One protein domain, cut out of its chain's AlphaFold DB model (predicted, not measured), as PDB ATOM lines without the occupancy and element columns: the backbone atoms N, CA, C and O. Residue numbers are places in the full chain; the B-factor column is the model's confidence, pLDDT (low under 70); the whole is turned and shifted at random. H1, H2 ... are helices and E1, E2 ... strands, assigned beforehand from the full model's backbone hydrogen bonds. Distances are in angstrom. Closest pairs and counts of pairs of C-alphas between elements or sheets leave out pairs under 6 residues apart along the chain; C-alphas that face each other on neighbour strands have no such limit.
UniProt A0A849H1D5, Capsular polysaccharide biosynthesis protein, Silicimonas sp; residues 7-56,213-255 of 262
ATOM      1  N   LEU A   7     -34.566 -25.744   6.807       79.12
ATOM      2  CA  LEU A   7     -34.097 -24.373   6.935       79.12
ATOM      3  C   LEU A   7     -33.940 -24.007   8.405       79.12
ATOM      4  O   LEU A   7     -34.744 -24.375   9.264       79.12
ATOM      5  N   VAL A   8     -32.893 -23.241   8.674       79.00
ATOM      6  CA  VAL A   8     -32.670 -22.590   9.956       79.00
ATOM      7  C   VAL A   8     -33.090 -21.139   9.810       79.00
ATOM      8  O   VAL A   8     -32.638 -20.447   8.902       79.00
ATOM      9  N   LEU A   9     -33.957 -20.694  10.714       73.62
ATOM     10  CA  LEU A   9     -34.355 -19.299  10.839       73.62
ATOM     11  C   LEU A   9     -33.791 -18.796  12.166       73.62
ATOM     12  O   LEU A   9     -34.342 -19.107  13.234       73.62
ATOM     13  N   ASP A  10     -32.666 -18.085  12.084       73.81
ATOM     14  CA  ASP A  10     -31.983 -17.517  13.243       73.81
ATOM     15  C   ASP A  10     -31.689 -16.029  13.050       73.81
ATOM     16  O   ASP A  10     -31.374 -15.576  11.950       73.81
ATOM     17  N   ALA A  11     -31.851 -15.287  14.138       62.69
ATOM     18  CA  ALA A  11     -31.577 -13.865  14.258       62.69
ATOM     19  C   ALA A  11     -31.392 -13.535  15.754       62.69
ATOM     20  O   ALA A  11     -32.203 -13.991  16.568       62.69
ATOM     21  N   PRO A  12     -30.386 -12.727  16.147       64.75
ATOM     22  CA  PRO A  12     -29.423 -12.004  15.303       64.75
ATOM     23  C   PRO A  12     -28.106 -12.756  15.010       64.75
ATOM     24  O   PRO A  12     -27.369 -12.330  14.126       64.75
ATOM     25  N   THR A  13     -27.806 -13.850  15.714       76.94
ATOM     26  CA  THR A  13     -26.525 -14.575  15.601       76.94
ATOM     27  C   THR A  13     -26.753 -15.942  14.978       76.94
ATOM     28  O   THR A  13     -27.623 -16.677  15.427       76.94
ATOM     29  N   LEU A  14     -25.981 -16.295  13.950       84.81
ATOM     30  CA  LEU A  14     -26.076 -17.602  13.298       84.81
ATOM     31  C   LEU A  14     -25.331 -18.672  14.108       84.81
ATOM     32  O   LEU A  14     -24.288 -18.401  14.693       84.81
ATOM     33  N   TYR A  15     -25.820 -19.913  14.065       84.88
ATOM     34  CA  TYR A  15     -25.290 -21.060  14.826       84.88
ATOM     35  C   TYR A  15     -23.776 -21.316  14.718       84.88
ATOM     36  O   TYR A  15     -23.205 -21.988  15.574       84.88
ATOM     37  N   PHE A  16     -23.131 -20.856  13.647       86.00
ATOM     38  CA  PHE A  16     -21.701 -21.052  13.420       86.00
ATOM     39  C   PHE A  16     -20.820 -19.941  14.005       86.00
ATOM     40  O   PHE A  16     -19.603 -20.067  13.930       86.00
ATOM     41  N   ASP A  17     -21.397 -18.860  14.542       91.38
ATOM     42  CA  ASP A  17     -20.655 -17.762  15.168       91.38
ATOM     43  C   ASP A  17     -20.638 -17.938  16.697       91.38
ATOM     44  O   ASP A  17     -21.630 -17.639  17.361       91.38
ATOM     45  N   PRO A  18     -19.528 -18.416  17.287       92.50
ATOM     46  CA  PRO A  18     -19.439 -18.675  18.720       92.50
ATOM     47  C   PRO A  18     -19.103 -17.426  19.544       92.50
ATOM     48  O   PRO A  18     -18.882 -17.542  20.748       92.50
ATOM     49  N   ARG A  19     -18.988 -16.236  18.939       90.88
ATOM     50  CA  ARG A  19     -18.572 -15.016  19.660       90.88
ATOM     51  C   ARG A  19     -19.684 -14.443  20.531       90.88
ATOM     52  O   ARG A  19     -19.406 -13.692  21.460       90.88
ATOM     53  N   GLN A  20     -20.934 -14.776  20.223       90.25
ATOM     54  CA  GLN A  20     -22.112 -14.338  20.962       90.25
ATOM     55  C   GLN A  20     -23.073 -15.511  21.124       90.25
ATOM     56  O   GLN A  20     -23.148 -16.375  20.258       90.25
ATOM     57  N   GLU A  21     -23.827 -15.520  22.219       92.50
ATOM     58  CA  GLU A  21     -24.855 -16.534  22.438       92.50
ATOM     59  C   GLU A  21     -25.975 -16.394  21.391       92.50
ATOM     60  O   GLU A  21     -26.645 -15.359  21.314       92.50
ATOM     61  N   GLY A  22     -26.192 -17.444  20.595       91.75
ATOM     62  CA  GLY A  22     -27.289 -17.526  19.634       91.75
ATOM     63  C   GLY A  22     -28.522 -18.264  20.163       91.75
ATOM     64  O   GLY A  22     -28.555 -18.811  21.270       91.75
ATOM     65  N   LYS A  23     -29.563 -18.353  19.326       92.44
ATOM     66  CA  LYS A  23     -30.771 -19.132  19.643       92.44
ATOM     67  C   LYS A  23     -30.451 -20.612  19.835       92.44
ATOM     68  O   LYS A  23     -31.009 -21.241  20.736       92.44
ATOM     69  N   LEU A  24     -29.565 -21.171  19.007       93.00
ATOM     70  CA  LEU A  24     -29.146 -22.562  19.158       93.00
ATOM     71  C   LEU A  24     -28.395 -22.788  20.476       93.00
ATOM     72  O   LEU A  24     -28.656 -23.791  21.137       93.00
ATOM     73  N   ASP A  25     -27.533 -21.858  20.904       93.75
ATOM     74  CA  ASP A  25     -26.816 -21.996  22.175       93.75
ATOM     75  C   ASP A  25     -27.777 -22.074  23.363       93.75
ATOM     76  O   ASP A  25     -27.593 -22.929  24.230       93.75
ATOM     77  N   ARG A  26     -28.840 -21.260  23.355       93.50
ATOM     78  CA  ARG A  26     -29.909 -21.304  24.367       93.50
ATOM     79  C   ARG A  26     -30.696 -22.606  24.330       93.50
ATOM     80  O   ARG A  26     -31.002 -23.166  25.378       93.50
ATOM     81  N   LEU A  27     -31.034 -23.103  23.137       94.06
ATOM     82  CA  LEU A  27     -31.730 -24.386  22.993       94.06
ATOM     83  C   LEU A  27     -30.889 -25.543  23.546       94.06
ATOM     84  O   LEU A  27     -31.422 -26.391  24.257       94.06
ATOM     85  N   ILE A  28     -29.583 -25.552  23.265       95.31
ATOM     86  CA  ILE A  28     -28.656 -26.547  23.814       95.31
ATOM     87  C   ILE A  28     -28.536 -26.373  25.333       95.31
ATOM     88  O   ILE A  28     -28.685 -27.347  26.066       95.31
ATOM     89  N   GLY A  29     -28.334 -25.149  25.826       93.75
ATOM     90  CA  GLY A  29     -28.187 -24.866  27.259       93.75
ATOM     91  C   GLY A  29     -29.409 -25.252  28.099       93.75
ATOM     92  O   GLY A  29     -29.250 -25.734  29.219       93.75
ATOM     93  N   ASN A  30     -30.614 -25.128  27.533       92.94
ATOM     94  CA  ASN A  30     -31.882 -25.485  28.184       92.94
ATOM     95  C   ASN A  30     -32.294 -26.953  27.977       92.94
ATOM     96  O   ASN A  30     -33.324 -27.391  28.492       92.94
ATOM     97  N   SER A  31     -31.511 -27.741  27.235       93.12
ATOM     98  CA  SER A  31     -31.854 -29.132  26.905       93.12
ATOM     99  C   SER A  31     -31.864 -30.077  28.121       93.12
ATOM    100  O   SER A  31     -32.457 -31.155  28.072       93.12
ATOM    101  N   SER A  32     -31.275 -29.664  29.247       88.69
ATOM    102  CA  SER A  32     -31.371 -30.358  30.540       88.69
ATOM    103  C   SER A  32     -32.800 -30.447  31.083       88.69
ATOM    104  O   SER A  32     -33.087 -31.319  31.896       88.69
ATOM    105  N   GLN A  33     -33.703 -29.589  30.603       91.19
ATOM    106  CA  GLN A  33     -35.105 -29.527  31.018       91.19
ATOM    107  C   GLN A  33     -36.044 -30.312  30.086       91.19
ATOM    108  O   GLN A  33     -37.265 -30.244  30.243       91.19
ATOM    109  N   LEU A  34     -35.510 -31.028  29.089       93.50
ATOM    110  CA  LEU A  34     -36.332 -31.762  28.130       93.50
ATOM    111  C   LEU A  34     -37.112 -32.901  28.806       93.50
ATOM    112  O   LEU A  34     -36.519 -33.691  29.540       93.50
ATOM    113  N   PRO A  35     -38.414 -33.058  28.503       95.12
ATOM    114  CA  PRO A  35     -39.174 -34.217  28.956       95.12
ATOM    115  C   PRO A  35     -38.596 -35.525  28.404       95.12
ATOM    116  O   PRO A  35     -38.134 -35.576  27.259       95.12
ATOM    117  N   ASP A  36     -38.748 -36.626  29.144       94.88
ATOM    118  CA  ASP A  36     -38.244 -37.943  28.724       94.88
ATOM    119  C   ASP A  36     -38.743 -38.378  27.336       94.88
ATOM    120  O   ASP A  36     -38.068 -39.115  26.616       94.88
ATOM    121  N   GLY A  37     -39.946 -37.942  26.948       96.44
ATOM    122  CA  GLY A  37     -40.504 -38.201  25.620       96.44
ATOM    123  C   GLY A  37     -39.651 -37.616  24.493       96.44
ATOM    124  O   GLY A  37     -39.379 -38.317  23.514       96.44
ATOM    125  N   GLU A  38     -39.175 -36.382  24.664       96.19
ATOM    126  CA  GLU A  38     -38.312 -35.685  23.707       96.19
ATOM    127  C   GLU A  38     -36.903 -36.287  23.690       96.19
ATOM    128  O   GLU A  38     -36.334 -36.501  22.618       96.19
ATOM    129  N   MET A  39     -36.385 -36.683  24.856       96.69
ATOM    130  CA  MET A  39     -35.113 -37.405  24.961       96.69
ATOM    131  C   MET A  39     -35.151 -38.747  24.220       96.69
ATOM    132  O   MET A  39     -34.274 -39.047  23.408       96.69
ATOM    133  N   ARG A  40     -36.215 -39.541  24.419       97.00
ATOM    134  CA  ARG A  40     -36.418 -40.800  23.681       97.00
ATOM    135  C   ARG A  40     -36.618 -40.568  22.184       97.00
ATOM    136  O   ARG A  40     -36.203 -41.403  21.382       97.00
ATOM    137  N   ARG A  41     -37.274 -39.471  21.791       97.25
ATOM    138  CA  ARG A  41     -37.458 -39.095  20.382       97.25
ATOM    139  C   ARG A  41     -36.114 -38.814  19.710       97.25
ATOM    140  O   ARG A  41     -35.860 -39.373  18.646       97.25
ATOM    141  N   ALA A  42     -35.247 -38.035  20.354       96.81
ATOM    142  CA  ALA A  42     -33.902 -37.763  19.858       96.81
ATOM    143  C   ALA A  42     -33.051 -39.038  19.760       96.81
ATOM    144  O   ALA A  42     -32.419 -39.260  18.731       96.81
ATOM    145  N   GLY A  43     -33.108 -39.919  20.767       96.81
ATOM    146  CA  GLY A  43     -32.437 -41.226  20.725       96.81
ATOM    147  C   GLY A  43     -32.847 -42.065  19.509       96.81
ATOM    148  O   GLY A  43     -31.998 -42.471  18.722       96.81
ATOM    149  N   ARG A  44     -34.157 -42.219  19.266       96.88
ATOM    150  CA  ARG A  44     -34.652 -42.936  18.075       96.88
ATOM    151  C   ARG A  44     -34.221 -42.284  16.762       96.88
ATOM    152  O   ARG A  44     -34.018 -42.984  15.773       96.88
ATOM    153  N   LEU A  45     -34.123 -40.953  16.717       93.50
ATOM    154  CA  LEU A  45     -33.655 -40.245  15.527       93.50
ATOM    155  C   LEU A  45     -32.169 -40.535  15.259       93.50
ATOM    156  O   LEU A  45     -31.818 -40.802  14.112       93.50
ATOM    157  N   ILE A  46     -31.328 -40.559  16.301       94.12
ATOM    158  CA  ILE A  46     -29.912 -40.960  16.207       94.12
ATOM    159  C   ILE A  46     -29.796 -42.370  15.630       94.12
ATOM    160  O   ILE A  46     -29.087 -42.567  14.643       94.12
ATOM    161  N   ASP A  47     -30.528 -43.331  16.196       93.62
ATOM    162  CA  ASP A  47     -30.483 -44.727  15.754       93.62
ATOM    163  C   ASP A  47     -30.881 -44.862  14.281       93.62
ATOM    164  O   ASP A  47     -30.237 -45.576  13.513       93.62
ATOM    165  N   ARG A  48     -31.908 -44.117  13.852       90.44
ATOM    166  CA  ARG A  48     -32.343 -44.098  12.450       90.44
ATOM    167  C   ARG A  48     -31.310 -43.468  11.518       90.44
ATOM    168  O   ARG A  48     -31.117 -43.991  10.425       90.44
ATOM    169  N   ILE A  49     -30.660 -42.372  11.917       87.12
ATOM    170  CA  ILE A  49     -29.600 -41.736  11.116       87.12
ATOM    171  C   ILE A  49     -28.428 -42.705  10.937       87.12
ATOM    172  O   ILE A  49     -27.982 -42.911   9.810       87.12
ATOM    173  N   ARG A  50     -27.988 -43.355  12.026       87.81
ATOM    174  CA  ARG A  50     -26.928 -44.374  11.997       87.81
ATOM    175  C   ARG A  50     -27.286 -45.534  11.074       87.81
ATOM    176  O   ARG A  50     -26.516 -45.862  10.182       87.81
ATOM    177  N   ALA A  51     -28.481 -46.104  11.236       84.81
ATOM    178  CA  ALA A  51     -28.922 -47.260  10.458       84.81
ATOM    179  C   ALA A  51     -29.060 -46.981   8.950       84.81
ATOM    180  O   ALA A  51     -29.013 -47.914   8.151       84.81
ATOM    181  N   LYS A  52     -29.269 -45.721   8.551       75.44
ATOM    182  CA  LYS A  52     -29.436 -45.320   7.144       75.44
ATOM    183  C   LYS A  52     -28.177 -44.729   6.508       75.44
ATOM    184  O   LYS A  52     -28.200 -44.467   5.313       75.44
ATOM    185  N   GLY A  53     -27.110 -44.492   7.276       69.12
ATOM    186  CA  GLY A  53     -25.852 -43.940   6.761       69.12
ATOM    187  C   GLY A  53     -25.958 -42.520   6.182       69.12
ATOM    188  O   GLY A  53     -25.057 -42.087   5.474       69.12
ATOM    189  N   LEU A  54     -27.031 -41.776   6.468       63.84
ATOM    190  CA  LEU A  54     -27.314 -40.490   5.820       63.84
ATOM    191  C   LEU A  54     -26.333 -39.389   6.247       63.84
ATOM    192  O   LEU A  54     -25.957 -39.301   7.419       63.84
ATOM    193  N   THR A  55     -25.949 -38.526   5.304       59.62
ATOM    194  CA  THR A  55     -25.099 -37.347   5.558       59.62
ATOM    195  C   THR A  55     -25.646 -36.098   4.878       59.62
ATOM    196  O   THR A  55     -26.611 -36.166   4.113       59.62
ATOM    197  N   LYS A  56     -25.041 -34.930   5.143       54.53
ATOM    198  CA  LYS A  56     -25.418 -33.660   4.493       54.53
ATOM    199  C   LYS A  56     -25.370 -33.732   2.955       54.53
ATOM    200  O   LYS A  56     -26.184 -33.085   2.299       54.53
ATOM    201  N   LEU A 213     -31.581 -30.875  15.542       94.38
ATOM    202  CA  LEU A 213     -32.377 -31.540  14.496       94.38
ATOM    203  C   LEU A 213     -33.887 -31.522  14.761       94.38
ATOM    204  O   LEU A 213     -34.660 -31.856  13.872       94.38
ATOM    205  N   ILE A 214     -34.339 -31.150  15.960       93.69
ATOM    206  CA  ILE A 214     -35.769 -31.132  16.302       93.69
ATOM    207  C   ILE A 214     -36.220 -29.715  16.656       93.69
ATOM    208  O   ILE A 214     -37.143 -29.190  16.035       93.69
ATOM    209  N   GLY A 215     -35.585 -29.084  17.645       91.50
ATOM    210  CA  GLY A 215     -36.030 -27.793  18.174       91.50
ATOM    211  C   GLY A 215     -35.718 -26.610  17.256       91.50
ATOM    212  O   GLY A 215     -36.549 -25.712  17.063       91.50
ATOM    213  N   TYR A 216     -34.514 -26.604  16.688       91.75
ATOM    214  CA  TYR A 216     -33.964 -25.461  15.972       91.75
ATOM    215  C   TYR A 216     -34.418 -25.343  14.504       91.75
ATOM    216  O   TYR A 216     -34.973 -24.294  14.156       91.75
ATOM    217  N   PRO A 217     -34.250 -26.366  13.639       91.69
ATOM    218  CA  PRO A 217     -34.627 -26.271  12.231       91.69
ATOM    219  C   PRO A 217     -36.141 -26.356  12.002       91.69
ATOM    220  O   PRO A 217     -36.932 -26.733  12.873       91.69
ATOM    221  N   ARG A 218     -36.559 -26.000  10.788       89.56
ATOM    222  CA  ARG A 218     -37.901 -26.243  10.253       89.56
ATOM    223  C   ARG A 218     -37.782 -27.069   8.983       89.56
ATOM    224  O   ARG A 218     -36.976 -26.739   8.115       89.56
ATOM    225  N   TYR A 219     -38.603 -28.108   8.883       88.06
ATOM    226  CA  TYR A 219     -38.635 -29.002   7.730       88.06
ATOM    227  C   TYR A 219     -39.919 -28.805   6.935       88.06
ATOM    228  O   TYR A 219     -40.969 -28.497   7.506       88.06
ATOM    229  N   PHE A 220     -39.835 -29.014   5.627       88.00
ATOM    230  CA  PHE A 220     -40.978 -28.941   4.724       88.00
ATOM    231  C   PHE A 220     -40.865 -29.989   3.617       88.00
ATOM    232  O   PHE A 220     -39.767 -30.349   3.194       88.00
ATOM    233  N   ASP A 221     -42.010 -30.488   3.154       84.94
ATOM    234  CA  ASP A 221     -42.062 -31.344   1.969       84.94
ATOM    235  C   ASP A 221     -41.891 -30.465   0.715       84.94
ATOM    236  O   ASP A 221     -42.708 -29.570   0.487       84.94
ATOM    237  N   PRO A 222     -40.874 -30.691  -0.133       79.44
ATOM    238  CA  PRO A 222     -40.619 -29.857  -1.303       79.44
ATOM    239  C   PRO A 222     -41.691 -30.018  -2.390       79.44
ATOM    240  O   PRO A 222     -41.770 -29.187  -3.291       79.44
ATOM    241  N   ARG A 223     -42.514 -31.073  -2.328       82.06
ATOM    242  CA  ARG A 223     -43.592 -31.345  -3.288       82.06
ATOM    243  C   ARG A 223     -44.873 -30.601  -2.929       82.06
ATOM    244  O   ARG A 223     -45.605 -30.198  -3.825       82.06
ATOM    245  N   THR A 224     -45.155 -30.438  -1.635       85.50
ATOM    246  CA  THR A 224     -46.421 -29.854  -1.151       85.50
ATOM    247  C   THR A 224     -46.246 -28.510  -0.446       85.50
ATOM    248  O   THR A 224     -47.223 -27.793  -0.255       85.50
ATOM    249  N   GLY A 225     -45.024 -28.165  -0.033       83.62
ATOM    250  CA  GLY A 225     -44.724 -27.008   0.813       83.62
ATOM    251  C   GLY A 225     -45.190 -27.154   2.268       83.62
ATOM    252  O   GLY A 225     -45.034 -26.219   3.051       83.62
ATOM    253  N   ALA A 226     -45.767 -28.298   2.648       88.06
ATOM    254  CA  ALA A 226     -46.323 -28.504   3.979       88.06
ATOM    255  C   ALA A 226     -45.222 -28.704   5.041       88.06
ATOM    256  O   ALA A 226     -44.177 -29.287   4.728       88.06
ATOM    257  N   PRO A 227     -45.452 -28.288   6.304       89.75
ATOM    258  CA  PRO A 227     -44.543 -28.577   7.407       89.75
ATOM    259  C   PRO A 227     -44.320 -30.076   7.586       89.75
ATOM    260  O   PRO A 227     -45.240 -30.886   7.460       89.75
ATOM    261  N   LEU A 228     -43.090 -30.432   7.937       90.12
ATOM    262  CA  LEU A 228     -42.651 -31.811   8.054       90.12
ATOM    263  C   LEU A 228     -41.915 -32.028   9.383       90.12
ATOM    264  O   LEU A 228     -41.328 -31.106   9.949       90.12
ATOM    265  N   SER A 229     -41.954 -33.249   9.913       91.56
ATOM    266  CA  SER A 229     -41.123 -33.630  11.057       91.56
ATOM    267  C   SER A 229     -39.731 -34.074  10.585       91.56
ATOM    268  O   SER A 229     -39.614 -34.589   9.469       91.56
ATOM    269  N   PRO A 230     -38.674 -33.956  11.409       91.44
ATOM    270  CA  PRO A 230     -37.352 -34.487  11.061       91.44
ATOM    271  C   PRO A 230     -37.389 -35.986  10.735       91.44
ATOM    272  O   PRO A 230     -36.685 -36.451   9.842       91.44
ATOM    273  N   GLU A 231     -38.256 -36.751  11.402       92.56
ATOM    274  CA  GLU A 231     -38.454 -38.176  11.140       92.56
ATOM    275  C   GLU A 231     -38.973 -38.463   9.731       92.56
ATOM    276  O   GLU A 231     -38.547 -39.436   9.104       92.56
ATOM    277  N   ASN A 232     -39.902 -37.637   9.256       89.44
ATOM    278  CA  ASN A 232     -40.446 -37.749   7.911       89.44
ATOM    279  C   ASN A 232     -39.441 -37.210   6.886       89.44
ATOM    280  O   ASN A 232     -39.356 -37.756   5.793       89.44
ATOM    281  N   ALA A 233     -38.629 -36.203   7.241       87.56
ATOM    282  CA  ALA A 233     -37.597 -35.667   6.343       87.56
ATOM    283  C   ALA A 233     -36.558 -36.745   6.063       87.56
ATOM    284  O   ALA A 233     -36.169 -36.972   4.919       87.56
ATOM    285  N   LEU A 234     -36.172 -37.461   7.119       85.25
ATOM    286  CA  LEU A 234     -35.276 -38.601   7.036       85.25
ATOM    287  C   LEU A 234     -35.847 -39.725   6.160       85.25
ATOM    288  O   LEU A 234     -35.107 -40.324   5.384       85.25
ATOM    289  N   ALA A 235     -37.151 -40.007   6.269       85.25
ATOM    290  CA  ALA A 235     -37.811 -41.002   5.425       85.25
ATOM    291  C   ALA A 235     -37.768 -40.589   3.944       85.25
ATOM    292  O   ALA A 235     -37.291 -41.359   3.120       85.25
ATOM    293  N   LEU A 236     -38.119 -39.337   3.626       82.44
ATOM    294  CA  LEU A 236     -38.061 -38.813   2.254       82.44
ATOM    295  C   LEU A 236     -36.653 -38.868   1.648       82.44
ATOM    296  O   LEU A 236     -36.505 -39.179   0.470       82.44
ATOM    297  N   LEU A 237     -35.615 -38.590   2.441       77.56
ATOM    298  CA  LEU A 237     -34.226 -38.709   1.988       77.56
ATOM    299  C   LEU A 237     -33.813 -40.158   1.711       77.56
ATOM    300  O   LEU A 237     -32.973 -40.387   0.848       77.56
ATOM    301  N   THR A 238     -34.382 -41.113   2.447       73.62
ATOM    302  CA  THR A 238     -34.065 -42.539   2.300       73.62
ATOM    303  C   THR A 238     -34.779 -43.156   1.103       73.62
ATOM    304  O   THR A 238     -34.182 -43.938   0.370       73.62
ATOM    305  N   ASP A 239     -36.049 -42.805   0.914       73.06
ATOM    306  CA  ASP A 239     -36.912 -43.407  -0.106       73.06
ATOM    307  C   ASP A 239     -36.677 -42.798  -1.503       73.06
ATOM    308  O   ASP A 239     -37.185 -43.305  -2.500       73.06
ATOM    309  N   GLY A 240     -35.865 -41.736  -1.578       59.91
ATOM    310  CA  GLY A 240     -35.585 -40.978  -2.792       59.91
ATOM    311  C   GLY A 240     -36.650 -39.912  -3.046       59.91
ATOM    312  O   GLY A 240     -37.853 -40.165  -2.998       59.91
ATOM    313  N   ILE A 241     -36.214 -38.683  -3.332       56.50
ATOM    314  CA  ILE A 241     -37.128 -37.605  -3.718       56.50
ATOM    315  C   ILE A 241     -37.170 -37.534  -5.243       56.50
ATOM    316  O   ILE A 241     -36.257 -36.995  -5.865       56.50
ATOM    317  N   GLU A 242     -38.262 -37.996  -5.848       44.22
ATOM    318  CA  GLU A 242     -38.638 -37.541  -7.188       44.22
ATOM    319  C   GLU A 242     -39.170 -36.105  -7.073       44.22
ATOM    320  O   GLU A 242     -40.329 -35.863  -6.732       44.22
ATOM    321  N   THR A 243     -38.298 -35.113  -7.274       43.12
ATOM    322  CA  THR A 243     -38.723 -33.709  -7.346       43.12
ATOM    323  C   THR A 243     -39.265 -33.400  -8.745       43.12
ATOM    324  O   THR A 243     -38.527 -33.602  -9.714       43.12
ATOM    325  N   PRO A 244     -40.481 -32.835  -8.890       32.94
ATOM    326  CA  PRO A 244     -40.883 -32.224 -10.151       32.94
ATOM    327  C   PRO A 244     -39.923 -31.071 -10.507       32.94
ATOM    328  O   PRO A 244     -39.347 -30.454  -9.605       32.94
ATOM    329  N   PRO A 245     -39.714 -30.759 -11.799       29.70
ATOM    330  CA  PRO A 245     -38.770 -29.728 -12.212       29.70
ATOM    331  C   PRO A 245     -39.288 -28.350 -11.779       29.70
ATOM    332  O   PRO A 245     -40.137 -27.759 -12.439       29.70
ATOM    333  N   VAL A 246     -38.791 -27.823 -10.657       36.56
ATOM    334  CA  VAL A 246     -39.127 -26.466 -10.202       36.56
ATOM    335  C   VAL A 246     -38.108 -25.466 -10.758       36.56
ATOM    336  O   VAL A 246     -36.895 -25.682 -10.726       36.56
ATOM    337  N   ASN A 247     -38.640 -24.373 -11.311       33.84
ATOM    338  CA  ASN A 247     -37.948 -23.346 -12.085       33.84
ATOM    339  C   ASN A 247     -36.641 -22.839 -11.447       33.84
ATOM    340  O   ASN A 247     -36.598 -22.340 -10.323       33.84
ATOM    341  N   ARG A 248     -35.579 -22.900 -12.259       36.91
ATOM    342  CA  ARG A 248     -34.145 -22.730 -11.947       36.91
ATOM    343  C   ARG A 248     -33.721 -21.339 -11.434       36.91
ATOM    344  O   ARG A 248     -32.538 -21.127 -11.199       36.91
ATOM    345  N   TRP A 249     -34.658 -20.412 -11.232       27.47
ATOM    346  CA  TRP A 249     -34.385 -19.016 -10.860       27.47
ATOM    347  C   TRP A 249     -34.457 -18.756  -9.344       27.47
ATOM    348  O   TRP A 249     -33.725 -17.912  -8.834       27.47
ATOM    349  N   ALA A 250     -35.258 -19.520  -8.592       28.78
ATOM    350  CA  ALA A 250     -35.448 -19.298  -7.151       28.78
ATOM    351  C   ALA A 250     -34.269 -19.796  -6.285       28.78
ATOM    352  O   ALA A 250     -33.927 -19.169  -5.285       28.78
ATOM    353  N   ALA A 251     -33.598 -20.879  -6.696       29.91
ATOM    354  CA  ALA A 251     -32.447 -21.441  -5.977       29.91
ATOM    355  C   ALA A 251     -31.169 -20.587  -6.114       29.91
ATOM    356  O   ALA A 251     -30.333 -20.583  -5.218       29.91
ATOM    357  N   TRP A 252     -31.035 -19.835  -7.212       28.16
ATOM    358  CA  TRP A 252     -29.936 -18.883  -7.419       28.16
ATOM    359  C   TRP A 252     -30.149 -17.581  -6.626       28.16
ATOM    360  O   TRP A 252     -29.200 -17.028  -6.073       28.16
ATOM    361  N   LEU A 253     -31.403 -17.138  -6.467       27.50
ATOM    362  CA  LEU A 253     -31.739 -15.967  -5.652       27.50
ATOM    363  C   LEU A 253     -31.507 -16.194  -4.146       27.50
ATOM    364  O   LEU A 253     -31.079 -15.267  -3.472       27.50
ATOM    365  N   GLN A 254     -31.657 -17.412  -3.612       36.50
ATOM    366  CA  GLN A 254     -31.278 -17.702  -2.213       36.50
ATOM    367  C   GLN A 254     -29.762 -17.662  -1.958       36.50
ATOM    368  O   GLN A 254     -29.352 -17.393  -0.834       36.50
ATOM    369  N   SER A 255     -28.927 -17.857  -2.987       31.59
ATOM    370  CA  SER A 255     -27.474 -17.630  -2.898       31.59
ATOM    371  C   SER A 255     -27.053 -16.168  -3.109       31.59
ATOM    372  O   SER A 255     -25.873 -15.854  -2.982       31.59
TER     373      SER A 255
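What this domain is: This is residues 7 to 56 and 213 to 255 of the 262 residues of the protein "Capsular polysaccharide biosynthesis protein" of Silicimonas sp (UniProt A0A849H1D5). The shape is a loose, open frame: H1, H2, H3 and H4 stand round its rim, and the short strand E1 lies inside, nearest the mean of the C-alphas. H2, the longest helix, and H3 run nearly parallel along one side, while residues 247 to 255, with H4, stick out at the far end. The printed part has 93 residues, under half of them in named elements, which follow as H1, H2, E1, H3, H4; the class is mostly helix. It is loose, with a radius of gyration of the C-alphas of 15.8 A, and spans 43 by 33 by 23 A.

Where its parts are: Residues 7 to 22 hold no named element. H1 is residues 23 to 29, beginning at C-alpha 23 (-30.771, -19.132, 19.643). H2 is residues 36 to 52, 24.4 A long. After the cut come E1, residues 218 to 220, and H3, residues 230 to 239, 14.3 A long. H4 is residues 250 to 254, ending at C-alpha 254 (-31.278, -17.702, -2.213).

How they stand to each other: H2 and H3 only just touch, with 3 pairs of C-alphas within 8 A, through residues 45 to 52 of H2 alone. Their closest C-alphas, those of Leu 45 and Glu 231, are 6.8 A apart. They run the same way at a shallow tilt of 16 degrees. The closest C-alphas of E1 and H3, those of Tyr 219 and Pro 230, are 6.5 A apart. E1 pairs with no named strand, but its residues 219 to 220 pair antiparallel with residues 227 to 228. H1 and H4 touch no helix. In H1, H2, H3 and H4 every O i to N i+4 pair is within hydrogen-bond range.

The domain as a whole: The two C-alphas farthest apart, those of Asp 36 and Trp 249, are 44.0 A apart. Residues 57 to 212 are not printed, and C-alphas 56 and 213 are 12.4 A apart across the cut. Of the links printed whole, none is long. The mean pLDDT of the printed part is 78.2, with residues 11 to 12, 53 to 56 and 240 to 255 under 70.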